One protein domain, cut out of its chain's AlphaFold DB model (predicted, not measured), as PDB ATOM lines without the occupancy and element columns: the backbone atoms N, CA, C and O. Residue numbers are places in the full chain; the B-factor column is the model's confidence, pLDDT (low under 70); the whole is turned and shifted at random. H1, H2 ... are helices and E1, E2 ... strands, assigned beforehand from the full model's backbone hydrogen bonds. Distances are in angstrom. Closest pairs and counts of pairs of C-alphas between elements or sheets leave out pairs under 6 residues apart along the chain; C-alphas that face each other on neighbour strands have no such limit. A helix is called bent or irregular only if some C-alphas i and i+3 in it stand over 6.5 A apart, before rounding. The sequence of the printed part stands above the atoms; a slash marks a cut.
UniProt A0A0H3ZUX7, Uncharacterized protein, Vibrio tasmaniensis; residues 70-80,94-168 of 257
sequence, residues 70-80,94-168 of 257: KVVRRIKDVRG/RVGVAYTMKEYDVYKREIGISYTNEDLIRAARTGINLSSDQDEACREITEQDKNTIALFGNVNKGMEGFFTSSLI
ATOM      1  N   LYS A  70      34.535  68.881 101.290       82.88
ATOM      2  CA  LYS A  70      35.936  69.308 101.366       82.88
ATOM      3  C   LYS A  70      36.405  69.575 102.790       82.88
ATOM      4  O   LYS A  70      35.711  70.214 103.578       82.88
ATOM      5  N   VAL A  71      37.654  69.206 103.063       81.75
ATOM      6  CA  VAL A  71      38.389  69.547 104.286       81.75
ATOM      7  C   VAL A  71      39.515  70.520 103.946       81.75
ATOM      8  O   VAL A  71      40.419  70.213 103.168       81.75
ATOM      9  N   VAL A  72      39.489  71.710 104.554       82.50
ATOM     10  CA  VAL A  72      40.527  72.736 104.365       82.50
ATOM     11  C   VAL A  72      41.473  72.750 105.561       82.50
ATOM     12  O   VAL A  72      41.116  73.188 106.656       82.50
ATOM     13  N   ARG A  73      42.722  72.324 105.351       80.06
ATOM     14  CA  ARG A  73      43.778  72.368 106.368       80.06
ATOM     15  C   ARG A  73      44.602  73.641 106.227       80.06
ATOM     16  O   ARG A  73      45.237  73.882 105.201       80.06
ATOM     17  N   ARG A  74      44.640  74.447 107.287       78.25
ATOM     18  CA  ARG A  74      45.485  75.645 107.363       78.25
ATOM     19  C   ARG A  74      46.778  75.332 108.113       78.25
ATOM     20  O   ARG A  74      46.754  75.042 109.304       78.25
ATOM     21  N   ILE A  75      47.903  75.412 107.415       77.44
ATOM     22  CA  ILE A  75      49.244  75.229 107.970       77.44
ATOM     23  C   ILE A  75      49.793  76.606 108.344       77.44
ATOM     24  O   ILE A  75      49.831  77.513 107.513       77.44
ATOM     25  N   LYS A  76      50.195  76.770 109.604       81.75
ATOM     26  CA  LYS A  76      50.796  78.001 110.129       81.75
ATOM     27  C   LYS A  76      52.321  77.890 110.058       81.75
ATOM     28  O   LYS A  76      52.882  76.992 110.677       81.75
ATOM     29  N   ASP A  77      52.967  78.808 109.346       75.69
ATOM     30  CA  ASP A  77      54.428  78.959 109.314       75.69
ATOM     31  C   ASP A  77      54.827  80.234 110.073       75.69
ATOM     32  O   ASP A  77      54.216  81.296 109.903       75.69
ATOM     33  N   VAL A  78      55.835  80.130 110.938       72.25
ATOM     34  CA  VAL A  78      56.352  81.256 111.725       72.25
ATOM     35  C   VAL A  78      57.722  81.612 111.178       72.25
ATOM     36  O   VAL A  78      58.650  80.810 111.231       72.25
ATOM     37  N   ARG A  79      57.863  82.843 110.680       63.66
ATOM     38  CA  ARG A  79      59.132  83.351 110.158       63.66
ATOM     39  C   ARG A  79      59.650  84.467 111.050       63.66
ATOM     40  O   ARG A  79      58.986  85.480 111.263       63.66
ATOM     41  N   GLY A  80      60.864  84.281 111.551       60.62
ATOM     42  CA  GLY A  80      61.583  85.275 112.333       60.62
ATOM     43  C   GLY A  80      62.999  84.797 112.619       60.62
ATOM     44  O   GLY A  80      63.194  83.658 113.031       60.62
ATOM     45  N   ARG A  94      60.621  91.984 114.010       71.75
ATOM     46  CA  ARG A  94      59.269  91.479 114.291       71.75
ATOM     47  C   ARG A  94      59.076  90.094 113.680       71.75
ATOM     48  O   ARG A  94      59.513  89.836 112.560       71.75
ATOM     49  N   VAL A  95      58.388  89.220 114.408       74.50
ATOM     50  CA  VAL A  95      58.001  87.889 113.923       74.50
ATOM     51  C   VAL A  95      56.744  88.007 113.063       74.50
ATOM     52  O   VAL A  95      55.765  88.629 113.474       74.50
ATOM     53  N   GLY A  96      56.777  87.404 111.875       72.44
ATOM     54  CA  GLY A  96      55.626  87.279 110.983       72.44
ATOM     55  C   GLY A  96      55.029  85.875 111.045       72.44
ATOM     56  O   GLY A  96      55.748  84.884 111.181       72.44
ATOM     57  N   VAL A  97      53.706  85.787 110.919       77.62
ATOM     58  CA  VAL A  97      52.981  84.517 110.797       77.62
ATOM     59  C   VAL A  97      52.359  84.454 109.410       77.62
ATOM     60  O   VAL A  97      51.590  85.342 109.042       77.62
ATOM     61  N   ALA A  98      52.671  83.403 108.659       77.25
ATOM     62  CA  ALA A  98      52.045  83.104 107.378       77.25
ATOM     63  C   ALA A  98      51.118  81.889 107.517       77.25
ATOM     64  O   ALA A  98      51.380  80.973 108.299       77.25
ATOM     65  N   TYR A  99      50.033  81.881 106.746       78.62
ATOM     66  CA  TYR A  99      49.116  80.751 106.664       78.62
ATOM     67  C   TYR A  99      49.087  80.223 105.234       78.62
ATOM     68  O   TYR A  99      48.797  80.975 104.306       78.62
ATOM     69  N   THR A 100      49.327  78.928 105.073       81.62
ATOM     70  CA  THR A 100      49.122  78.207 103.814       81.62
ATOM     71  C   THR A 100      47.862  77.367 103.952       81.62
ATOM     72  O   THR A 100      47.711  76.644 104.935       81.62
ATOM     73  N   MET A 101      46.935  77.467 103.000       82.31
ATOM     74  CA  MET A 101      45.720  76.647 102.979       82.31
ATOM     75  C   MET A 101      45.897  75.501 101.984       82.31
ATOM     76  O   MET A 101      46.419  75.713 100.891       82.31
ATOM     77  N   LYS A 102      45.485  74.295 102.374       80.75
ATOM     78  CA  LYS A 102      45.437  73.119 101.506       80.75
ATOM     79  C   LYS A 102      44.059  72.481 101.614       80.75
ATOM     80  O   LYS A 102      43.588  72.233 102.721       80.75
ATOM     81  N   GLU A 103      43.430  72.247 100.474       83.00
ATOM     82  CA  GLU A 103      42.109  71.630 100.381       83.00
ATOM     83  C   GLU A 103      42.251  70.146 100.044       83.00
ATOM     84  O   GLU A 103      43.157  69.756  99.302       83.00
ATOM     85  N   TYR A 104      41.364  69.337 100.610       83.12
ATOM     86  CA  TYR A 104      41.251  67.907 100.361       83.12
ATOM     87  C   TYR A 104      39.783  67.582 100.095       83.12
ATOM     88  O   TYR A 104      38.927  67.987 100.880       83.12
ATOM     89  N   ASP A 105      39.498  66.871  99.009       85.06
ATOM     90  CA  ASP A 105      38.141  66.428  98.691       85.06
ATOM     91  C   ASP A 105      37.789  65.169  99.504       85.06
ATOM     92  O   ASP A 105      38.639  64.302  99.735       85.06
ATOM     93  N   VAL A 106      36.537  65.076  99.950       84.94
ATOM     94  CA  VAL A 106      36.002  63.939 100.710       84.94
ATOM     95  C   VAL A 106      35.171  63.064  99.776       84.94
ATOM     96  O   VAL A 106      34.363  63.557  98.992       84.94
ATOM     97  N   TYR A 107      35.356  61.746  99.861       85.06
ATOM     98  CA  TYR A 107      34.623  60.783  99.042       85.06
ATOM     99  C   TYR A 107      33.830  59.813  99.910       85.06
ATOM    100  O   TYR A 107      34.350  59.258 100.878       85.06
ATOM    101  N   LYS A 108      32.585  59.556  99.507       85.00
ATOM    102  CA  LYS A 108      31.724  58.546 100.119       85.00
ATOM    103  C   LYS A 108      31.915  57.194  99.432       85.00
ATOM    104  O   LYS A 108      31.949  57.120  98.202       85.00
ATOM    105  N   ARG A 109      32.013  56.127 100.225       84.44
ATOM    106  CA  ARG A 109      31.988  54.732  99.766       84.44
ATOM    107  C   ARG A 109      30.915  53.978 100.533       84.44
ATOM    108  O   ARG A 109      30.703  54.244 101.711       84.44
ATOM    109  N   GLU A 110      30.227  53.078  99.846       87.81
ATOM    110  CA  GLU A 110      29.069  52.361 100.373       87.81
ATOM    111  C   GLU A 110      29.167  50.885  99.994       87.81
ATOM    112  O   GLU A 110      29.647  50.540  98.913       87.81
ATOM    113  N   ILE A 111      28.690  50.032 100.893       88.44
ATOM    114  CA  ILE A 111      28.509  48.598 100.692       88.44
ATOM    115  C   ILE A 111      27.123  48.239 101.233       88.44
ATOM    116  O   ILE A 111      26.700  48.758 102.266       88.44
ATOM    117  N   GLY A 112      26.381  47.430 100.480       87.06
ATOM    118  CA  GLY A 112      25.017  47.031 100.814       87.06
ATOM    119  C   GLY A 112      24.939  45.541 101.107       87.06
ATOM    120  O   GLY A 112      25.661  44.753 100.502       87.06
ATOM    121  N   ILE A 113      24.033  45.179 102.009       87.00
ATOM    122  CA  ILE A 113      23.704  43.797 102.354       87.00
ATOM    123  C   ILE A 113      22.281  43.525 101.857       87.00
ATOM    124  O   ILE A 113      21.401  44.380 101.995       87.00
ATOM    125  N   SER A 114      22.048  42.365 101.246       87.06
ATOM    126  CA  SER A 114      20.734  41.975 100.740       87.06
ATOM    127  C   SER A 114      20.420  40.520 101.068       87.06
ATOM    128  O   SER A 114      21.286  39.651 101.030       87.06
ATOM    129  N   TYR A 115      19.148  40.265 101.367       84.94
ATOM    130  CA  TYR A 115      18.639  38.944 101.713       84.94
ATOM    131  C   TYR A 115      17.540  38.536 100.740       84.94
ATOM    132  O   TYR A 115      16.690  39.357 100.376       84.94
ATOM    133  N   THR A 116      17.527  37.264 100.344       88.00
ATOM    134  CA  THR A 116      16.396  36.689  99.611       88.00
ATOM    135  C   THR A 116      15.373  36.096 100.583       88.00
ATOM    136  O   THR A 116      15.693  35.728 101.716       88.00
ATOM    137  N   ASN A 117      14.116  35.974 100.147       86.94
ATOM    138  CA  ASN A 117      13.064  35.367 100.970       86.94
ATOM    139  C   ASN A 117      13.366  33.899 101.311       86.94
ATOM    140  O   ASN A 117      13.001  33.422 102.383       86.94
ATOM    141  N   GLU A 118      14.037  33.183 100.410       85.75
ATOM    142  CA  GLU A 118      14.419  31.783 100.602       85.75
ATOM    143  C   GLU A 118      15.491  31.646 101.688       85.75
ATOM    144  O   GLU A 118      15.380  30.766 102.545       85.75
ATOM    145  N   ASP A 119      16.460  32.567 101.723       81.31
ATOM    146  CA  ASP A 119      17.493  32.598 102.761       81.31
ATOM    147  C   ASP A 119      16.900  32.893 104.140       81.31
ATOM    148  O   ASP A 119      17.269  32.249 105.120       81.31
ATOM    149  N   LEU A 120      15.921  33.801 104.218       83.19
ATOM    150  CA  LEU A 120      15.213  34.102 105.466       83.19
ATOM    151  C   LEU A 120      14.406  32.899 105.972       83.19
ATOM    152  O   LEU A 120      14.415  32.601 107.167       83.19
ATOM    153  N   ILE A 121      13.736  32.172 105.072       85.00
ATOM    154  CA  ILE A 121      12.984  30.958 105.425       85.00
ATOM    155  C   ILE A 121      13.935  29.839 105.867       85.00
ATOM    156  O   ILE A 121      13.651  29.132 106.838       85.00
ATOM    157  N   ARG A 122      15.074  29.678 105.182       81.06
ATOM    158  CA  ARG A 122      16.110  28.709 105.559       81.06
ATOM    159  C   ARG A 122      16.717  29.059 106.916       81.06
ATOM    160  O   ARG A 122      16.807  28.179 107.765       81.06
ATOM    161  N   ALA A 123      17.053  30.324 107.154       79.56
ATOM    162  CA  ALA A 123      17.564  30.801 108.438       79.56
ATOM    163  C   ALA A 123      16.559  30.550 109.575       79.56
ATOM    164  O   ALA A 123      16.931  30.004 110.611       79.56
ATOM    165  N   ALA A 124      15.269  30.829 109.349       80.12
ATOM    166  CA  ALA A 124      14.210  30.556 110.323       80.12
ATOM    167  C   ALA A 124      14.036  29.056 110.630       80.12
ATOM    168  O   ALA A 124      13.654  28.697 111.742       80.12
ATOM    169  N   ARG A 125      14.308  28.177 109.657       81.88
ATOM    170  CA  ARG A 125      14.193  26.718 109.821       81.88
ATOM    171  C   ARG A 125      15.425  26.092 110.471       81.88
ATOM    172  O   ARG A 125      15.274  25.167 111.262       81.88
ATOM    173  N   THR A 126      16.615  26.568 110.124       81.25
ATOM    174  CA  THR A 126      17.890  26.006 110.597       81.25
ATOM    175  C   THR A 126      18.399  26.702 111.865       81.25
ATOM    176  O   THR A 126      19.310  26.202 112.511       81.25
ATOM    177  N   GLY A 127      17.813  27.843 112.251       75.31
ATOM    178  CA  GLY A 127      18.242  28.623 113.416       75.31
ATOM    179  C   GLY A 127      19.587  29.332 113.224       75.31
ATOM    180  O   GLY A 127      20.196  29.751 114.203       75.31
ATOM    181  N   ILE A 128      20.057  29.455 111.978       76.19
ATOM    182  CA  ILE A 128      21.313  30.134 111.641       76.19
ATOM    183  C   ILE A 128      21.082  31.643 111.669       76.19
ATOM    184  O   ILE A 128      20.106  32.143 111.105       76.19
ATOM    185  N   ASN A 129      21.998  32.374 112.304       75.31
ATOM    186  CA  ASN A 129      21.967  33.827 112.306       75.31
ATOM    187  C   ASN A 129      22.533  34.363 110.987       75.31
ATOM    188  O   ASN A 129      23.736  34.438 110.794       75.31
ATOM    189  N   LEU A 130      21.645  34.734 110.067       71.94
ATOM    190  CA  LEU A 130      22.041  35.261 108.762       71.94
ATOM    191  C   LEU A 130      22.578  36.703 108.841       71.94
ATOM    192  O   LEU A 130      23.344  37.116 107.977       71.94
ATOM    193  N   SER A 131      22.166  37.461 109.868       74.06
ATOM    194  CA  SER A 131      22.519  38.878 110.015       74.06
ATOM    195  C   SER A 131      23.947  39.063 110.501       74.06
ATOM    196  O   SER A 131      24.669  39.885 109.952       74.06
ATOM    197  N   SER A 132      24.372  38.289 111.508       76.62
ATOM    198  CA  SER A 132      25.694  38.470 112.122       76.62
ATOM    199  C   SER A 132      26.828  38.304 111.122       76.62
ATOM    200  O   SER A 132      27.749  39.115 111.109       76.62
ATOM    201  N   ASP A 133      26.732  37.292 110.266       78.62
ATOM    202  CA  ASP A 133      27.851  36.877 109.425       78.62
ATOM    203  C   ASP A 133      28.043  37.838 108.245       78.62
ATOM    204  O   ASP A 133      29.167  38.182 107.880       78.62
ATOM    205  N   GLN A 134      26.943  38.329 107.661       82.31
ATOM    206  CA  GLN A 134      27.013  39.322 106.587       82.31
ATOM    207  C   GLN A 134      27.412  40.706 107.115       82.31
ATOM    208  O   GLN A 134      28.156  41.420 106.439       82.31
ATOM    209  N   ASP A 135      26.967  41.075 108.320       83.69
ATOM    210  CA  ASP A 135      27.370  42.324 108.974       83.69
ATOM    211  C   ASP A 135      28.869  42.312 109.333       83.69
ATOM    212  O   ASP A 135      29.572  43.304 109.107       83.69
ATOM    213  N   GLU A 136      29.382  41.182 109.830       84.75
ATOM    214  CA  GLU A 136      30.811  40.982 110.105       84.75
ATOM    215  C   GLU A 136      31.640  41.067 108.819       84.75
ATOM    216  O   GLU A 136      32.558  41.888 108.735       84.75
ATOM    217  N   ALA A 137      31.248  40.341 107.767       84.12
ATOM    218  CA  ALA A 137      31.925  40.394 106.471       84.12
ATOM    219  C   ALA A 137      31.922  41.809 105.862       84.12
ATOM    220  O   ALA A 137      32.925  42.278 105.320       84.12
ATOM    221  N   CYS A 138      30.804  42.532 105.974       87.69
ATOM    222  CA  CYS A 138      30.688  43.916 105.518       87.69
ATOM    223  C   CYS A 138      31.676  44.841 106.248       87.69
ATOM    224  O   CYS A 138      32.343  45.678 105.620       87.69
ATOM    225  N   ARG A 139      31.816  44.662 107.568       86.06
ATOM    226  CA  ARG A 139      32.785  45.404 108.380       86.06
ATOM    227  C   ARG A 139      34.215  45.088 107.953       86.06
ATOM    228  O   ARG A 139      34.988  46.018 107.737       86.06
ATOM    229  N   GLU A 140      34.549  43.817 107.764       87.88
ATOM    230  CA  GLU A 140      35.890  43.401 107.344       87.88
ATOM    231  C   GLU A 140      36.280  43.959 105.973       87.88
ATOM    232  O   GLU A 140      37.364  44.527 105.821       87.88
ATOM    233  N   ILE A 141      35.389  43.857 104.981       89.38
ATOM    234  CA  ILE A 141      35.621  44.390 103.631       89.38
ATOM    235  C   ILE A 141      35.829  45.907 103.684       89.38
ATOM    236  O   ILE A 141      36.708  46.445 103.007       89.38
ATOM    237  N   THR A 142      35.051  46.601 104.518       89.12
ATOM    238  CA  THR A 142      35.187  48.049 104.709       89.12
ATOM    239  C   THR A 142      36.567  48.412 105.261       89.12
ATOM    240  O   THR A 142      37.192  49.360 104.783       89.12
ATOM    241  N   GLU A 143      37.075  47.660 106.236       88.31
ATOM    242  CA  GLU A 143      38.407  47.895 106.804       88.31
ATOM    243  C   GLU A 143      39.546  47.524 105.833       88.31
ATOM    244  O   GLU A 143      40.531  48.261 105.719       88.31
ATOM    245  N   GLN A 144      39.392  46.454 105.044       88.69
ATOM    246  CA  GLN A 144      40.344  46.097 103.981       88.69
ATOM    247  C   GLN A 144      40.440  47.189 102.904       88.69
ATOM    248  O   GLN A 144      41.539  47.546 102.458       88.69
ATOM    249  N   ASP A 145      39.299  47.748 102.498       89.25
ATOM    250  CA  ASP A 145      39.251  48.826 101.510       89.25
ATOM    251  C   ASP A 145      39.883  50.114 102.058       89.25
ATOM    252  O   ASP A 145      40.712  50.719 101.374       89.25
ATOM    253  N   LYS A 146      39.603  50.485 103.318       88.25
ATOM    254  CA  LYS A 146      40.284  51.609 103.991       88.25
ATOM    255  C   LYS A 146      41.799  51.425 104.007       88.25
ATOM    256  O   LYS A 146      42.524  52.350 103.634       88.25
ATOM    257  N   ASN A 147      42.277  50.236 104.379       89.00
ATOM    258  CA  ASN A 147      43.705  49.925 104.394       89.00
ATOM    259  C   ASN A 147      44.328  50.068 102.994       89.00
ATOM    260  O   ASN A 147      45.374  50.695 102.829       89.00
ATOM    261  N   THR A 148      43.645  49.560 101.967       88.25
ATOM    262  CA  THR A 148      44.107  49.641 100.573       88.25
ATOM    263  C   THR A 148      44.191  51.088 100.084       88.25
ATOM    264  O   THR A 148      45.208  51.483  99.508       88.25
ATOM    265  N   ILE A 149      43.165  51.905 100.347       88.88
ATOM    266  CA  ILE A 149      43.154  53.327  99.966       88.88
ATOM    267  C   ILE A 149      44.252  54.092 100.705       88.88
ATOM    268  O   ILE A 149      44.951  54.895 100.093       88.88
ATOM    269  N   ALA A 150      44.427  53.848 102.002       87.25
ATOM    270  CA  ALA A 150      45.444  54.528 102.794       87.25
ATOM    271  C   ALA A 150      46.868  54.251 102.272       87.25
ATOM    272  O   ALA A 150      47.699  55.161 102.181       87.25
ATOM    273  N   LEU A 151      47.149  53.004 101.879       86.06
ATOM    274  CA  LEU A 151      48.482  52.580 101.448       86.06
ATOM    275  C   LEU A 151      48.764  52.871  99.968       86.06
ATOM    276  O   LEU A 151      49.835  53.387  99.640       86.06
ATOM    277  N   PHE A 152      47.823  52.578  99.070       86.81
ATOM    278  CA  PHE A 152      48.032  52.671  97.618       86.81
ATOM    279  C   PHE A 152      47.297  53.840  96.960       86.81
ATOM    280  O   PHE A 152      47.708  54.297  95.889       86.81
ATOM    281  N   GLY A 153      46.265  54.374  97.610       86.94
ATOM    282  CA  GLY A 153      45.427  55.432  97.058       86.94
ATOM    283  C   GLY A 153      44.432  54.911  96.026       86.94
ATOM    284  O   GLY A 153      44.185  53.712  95.898       86.94
ATOM    285  N   ASN A 154      43.841  55.833  95.271       86.19
ATOM    286  CA  ASN A 154      42.918  55.521  94.186       86.19
ATOM    287  C   ASN A 154      43.167  56.463  93.003       86.19
ATOM    288  O   ASN A 154      42.813  57.643  93.040       86.19
ATOM    289  N   VAL A 155      43.741  55.911  91.930       81.94
ATOM    290  CA  VAL A 155      44.121  56.661  90.721       81.94
ATOM    291  C   VAL A 155      42.909  57.314  90.053       81.94
ATOM    292  O   VAL A 155      42.998  58.454  89.607       81.94
ATOM    293  N   ASN A 156      41.750  56.647  90.048       82.94
ATOM    294  CA  ASN A 156      40.533  57.161  89.407       82.94
ATOM    295  C   ASN A 156      39.972  58.405  90.109       82.94
ATOM    296  O   ASN A 156      39.230  59.176  89.503       82.94
ATOM    297  N   LYS A 157      40.298  58.588  91.392       82.81
ATOM    298  CA  LYS A 157      39.896  59.748  92.200       82.81
ATOM    299  C   LYS A 157      41.051  60.714  92.465       82.81
ATOM    300  O   LYS A 157      40.885  61.646  93.237       82.81
ATOM    301  N   GLY A 158      42.217  60.499  91.847       79.31
ATOM    302  CA  GLY A 158      43.407  61.324  92.071       79.31
ATOM    303  C   GLY A 158      43.940  61.272  93.508       79.31
ATOM    304  O   GLY A 158      44.687  62.159  93.913       79.31
ATOM    305  N   MET A 159      43.556  60.255  94.286       82.81
ATOM    306  CA  MET A 159      44.012  60.083  95.662       82.81
ATOM    307  C   MET A 159      45.369  59.382  95.655       82.81
ATOM    308  O   MET A 159      45.480  58.248  95.187       82.81
ATOM    309  N   GLU A 160      46.388  60.039  96.198       85.00
ATOM    310  CA  GLU A 160      47.693  59.426  96.442       85.00
ATOM    311  C   GLU A 160      47.683  58.676  97.784       85.00
ATOM    312  O   GLU A 160      47.228  59.216  98.793       85.00
ATOM    313  N   GLY A 161      48.195  57.444  97.799       84.44
ATOM    314  CA  GLY A 161      48.411  56.661  99.017       84.44
ATOM    315  C   GLY A 161      49.832  56.810  99.549       84.44
ATOM    316  O   GLY A 161      50.698  57.411  98.907       84.44
ATOM    317  N   PHE A 162      50.102  56.225 100.712       84.38
ATOM    318  CA  PHE A 162      51.418  56.296 101.350       84.38
ATOM    319  C   PHE A 162      52.573  55.792 100.460       84.38
ATOM    320  O   PHE A 162      53.628  56.418 100.403       84.38
ATOM    321  N   PHE A 163      52.394  54.704  99.708       83.25
ATOM    322  CA  PHE A 163      53.455  54.171  98.838       83.25
ATOM    323  C   PHE A 163      53.509  54.819  97.450       83.25
ATOM    324  O   PHE A 163      54.525  54.729  96.753       83.25
ATOM    325  N   THR A 164      52.421  55.463  97.029       84.06
ATOM    326  CA  THR A 164      52.285  56.029  95.681       84.06
ATOM    327  C   THR A 164      52.500  57.539  95.638       84.06
ATOM    328  O   THR A 164      52.756  58.068  94.556       84.06
ATOM    329  N   SER A 165      52.467  58.229  96.784       82.56
ATOM    330  CA  SER A 165      52.570  59.687  96.839       82.56
ATOM    331  C   SER A 165      53.910  60.229  96.348       82.56
ATOM    332  O   SER A 165      54.986  59.734  96.686       82.56
ATOM    333  N   SER A 166      53.830  61.321  95.587       79.50
ATOM    334  CA  SER A 166      54.984  62.071  95.075       79.50
ATOM    335  C   SER A 166      55.718  62.873  96.157       79.50
ATOM    336  O   SER A 166      56.885  63.230  95.986       79.50
ATOM    337  N   LEU A 167      55.052  63.141  97.284       75.62
ATOM    338  CA  LEU A 167      55.610  63.883  98.419       75.62
ATOM    339  C   LEU A 167      56.552  63.028  99.275       75.62
ATOM    340  O   LEU A 167      57.345  63.570 100.049       75.62
ATOM    341  N   ILE A 168      56.460  61.703  99.148       77.44
ATOM    342  CA  ILE A 168      57.264  60.753  99.910       77.44
ATOM    343  C   ILE A 168      58.464  60.353  99.044       77.44
ATOM    344  O   ILE A 168      58.298  59.834  97.938       77.44
TER     345      ILE A 168
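What this domain is: This is residues 70 to 80 and 94 to 168 of the 257 residues of an uncharacterized protein of Vibrio tasmaniensis (UniProt A0A0H3ZUX7). A long two-stranded ribbon, E1 and E2, makes one end of a rod, and an extended link, residues 106 to 116, leads from it to the short helix H1 at the other end. There the chain folds back, and the long helix H2 runs from H1 toward the ribbon without reaching it; residues 153 to 168 follow as a tail with no named element. The printed part has 86 residues, with two named strands and two named helices in the order E1, E2, H1, H2; the sheet, order E1 - E2, is antiparallel, and the class is mixed, helices and strands. The whole is extended, with a radius of gyration of the C-alphas of 22.5 A and spans of 79 by 25 by 17 A.

How they stand to each other: E1, residues 70 to 79, and E2, residues 96 to 105, are antiparallel neighbours, with 159 degrees between their directions. C-alphas 70 and 105, which face each other, are 4.5 A apart, and C-alphas 79 and 96, which also face each other, are 5.3 A apart. N 71 and O 104, 2.8 A apart, and N 98 and O 77, 2.9 A apart, are within hydrogen-bond range. H1, residues 117 to 126, and H2, residues 130 to 152, only just touch, with 3 pairs of C-alphas within 8 A, and H2 does so with residue 130 alone. Their closest C-alphas, those of Ala 123 and Leu 130, are 6.3 A apart. Their lines stand at a steep tilt of 63 degrees, and they run opposite ways. H2 is apart from E1 and from E2, and H1 is apart from E1. After H2, residues 153 to 154 pair with residues 159 to 160, antiparallel. Every O i to N i+4 pair of H1 is within hydrogen-bond range, and 18 of 19 in H2.

Where its parts are: E1 runs 28.5 A from C-alpha 70 at (35.936, 69.308, 101.366) to C-alpha 79. E2 runs 29.9 A from C-alpha 96 to C-alpha 105 at (38.141, 66.428, 98.691). H1 measures 14.3 A from C-alpha 117 to C-alpha 126. H2 measures 33.2 A and ends with C-alpha 152 at (48.032, 52.671, 97.618). H2 is neither bent nor irregular, but only just: C-alphas 130 and 133 are 6.1 A apart.

The domain as a whole: The two C-alphas farthest apart, those of Arg 94 and Arg 125, are 79.0 A apart. Residues 81 to 93, in the link across the cut from E1 to E2, are not printed, and C-alphas 80 and 94 are 6.9 A apart. The link from E2 to H1, 11 residues, is long, and that from H1 to H2, 3 residues, is tight. The mean pLDDT of the printed part is 82.1, and residues 79 to 80 are under 70.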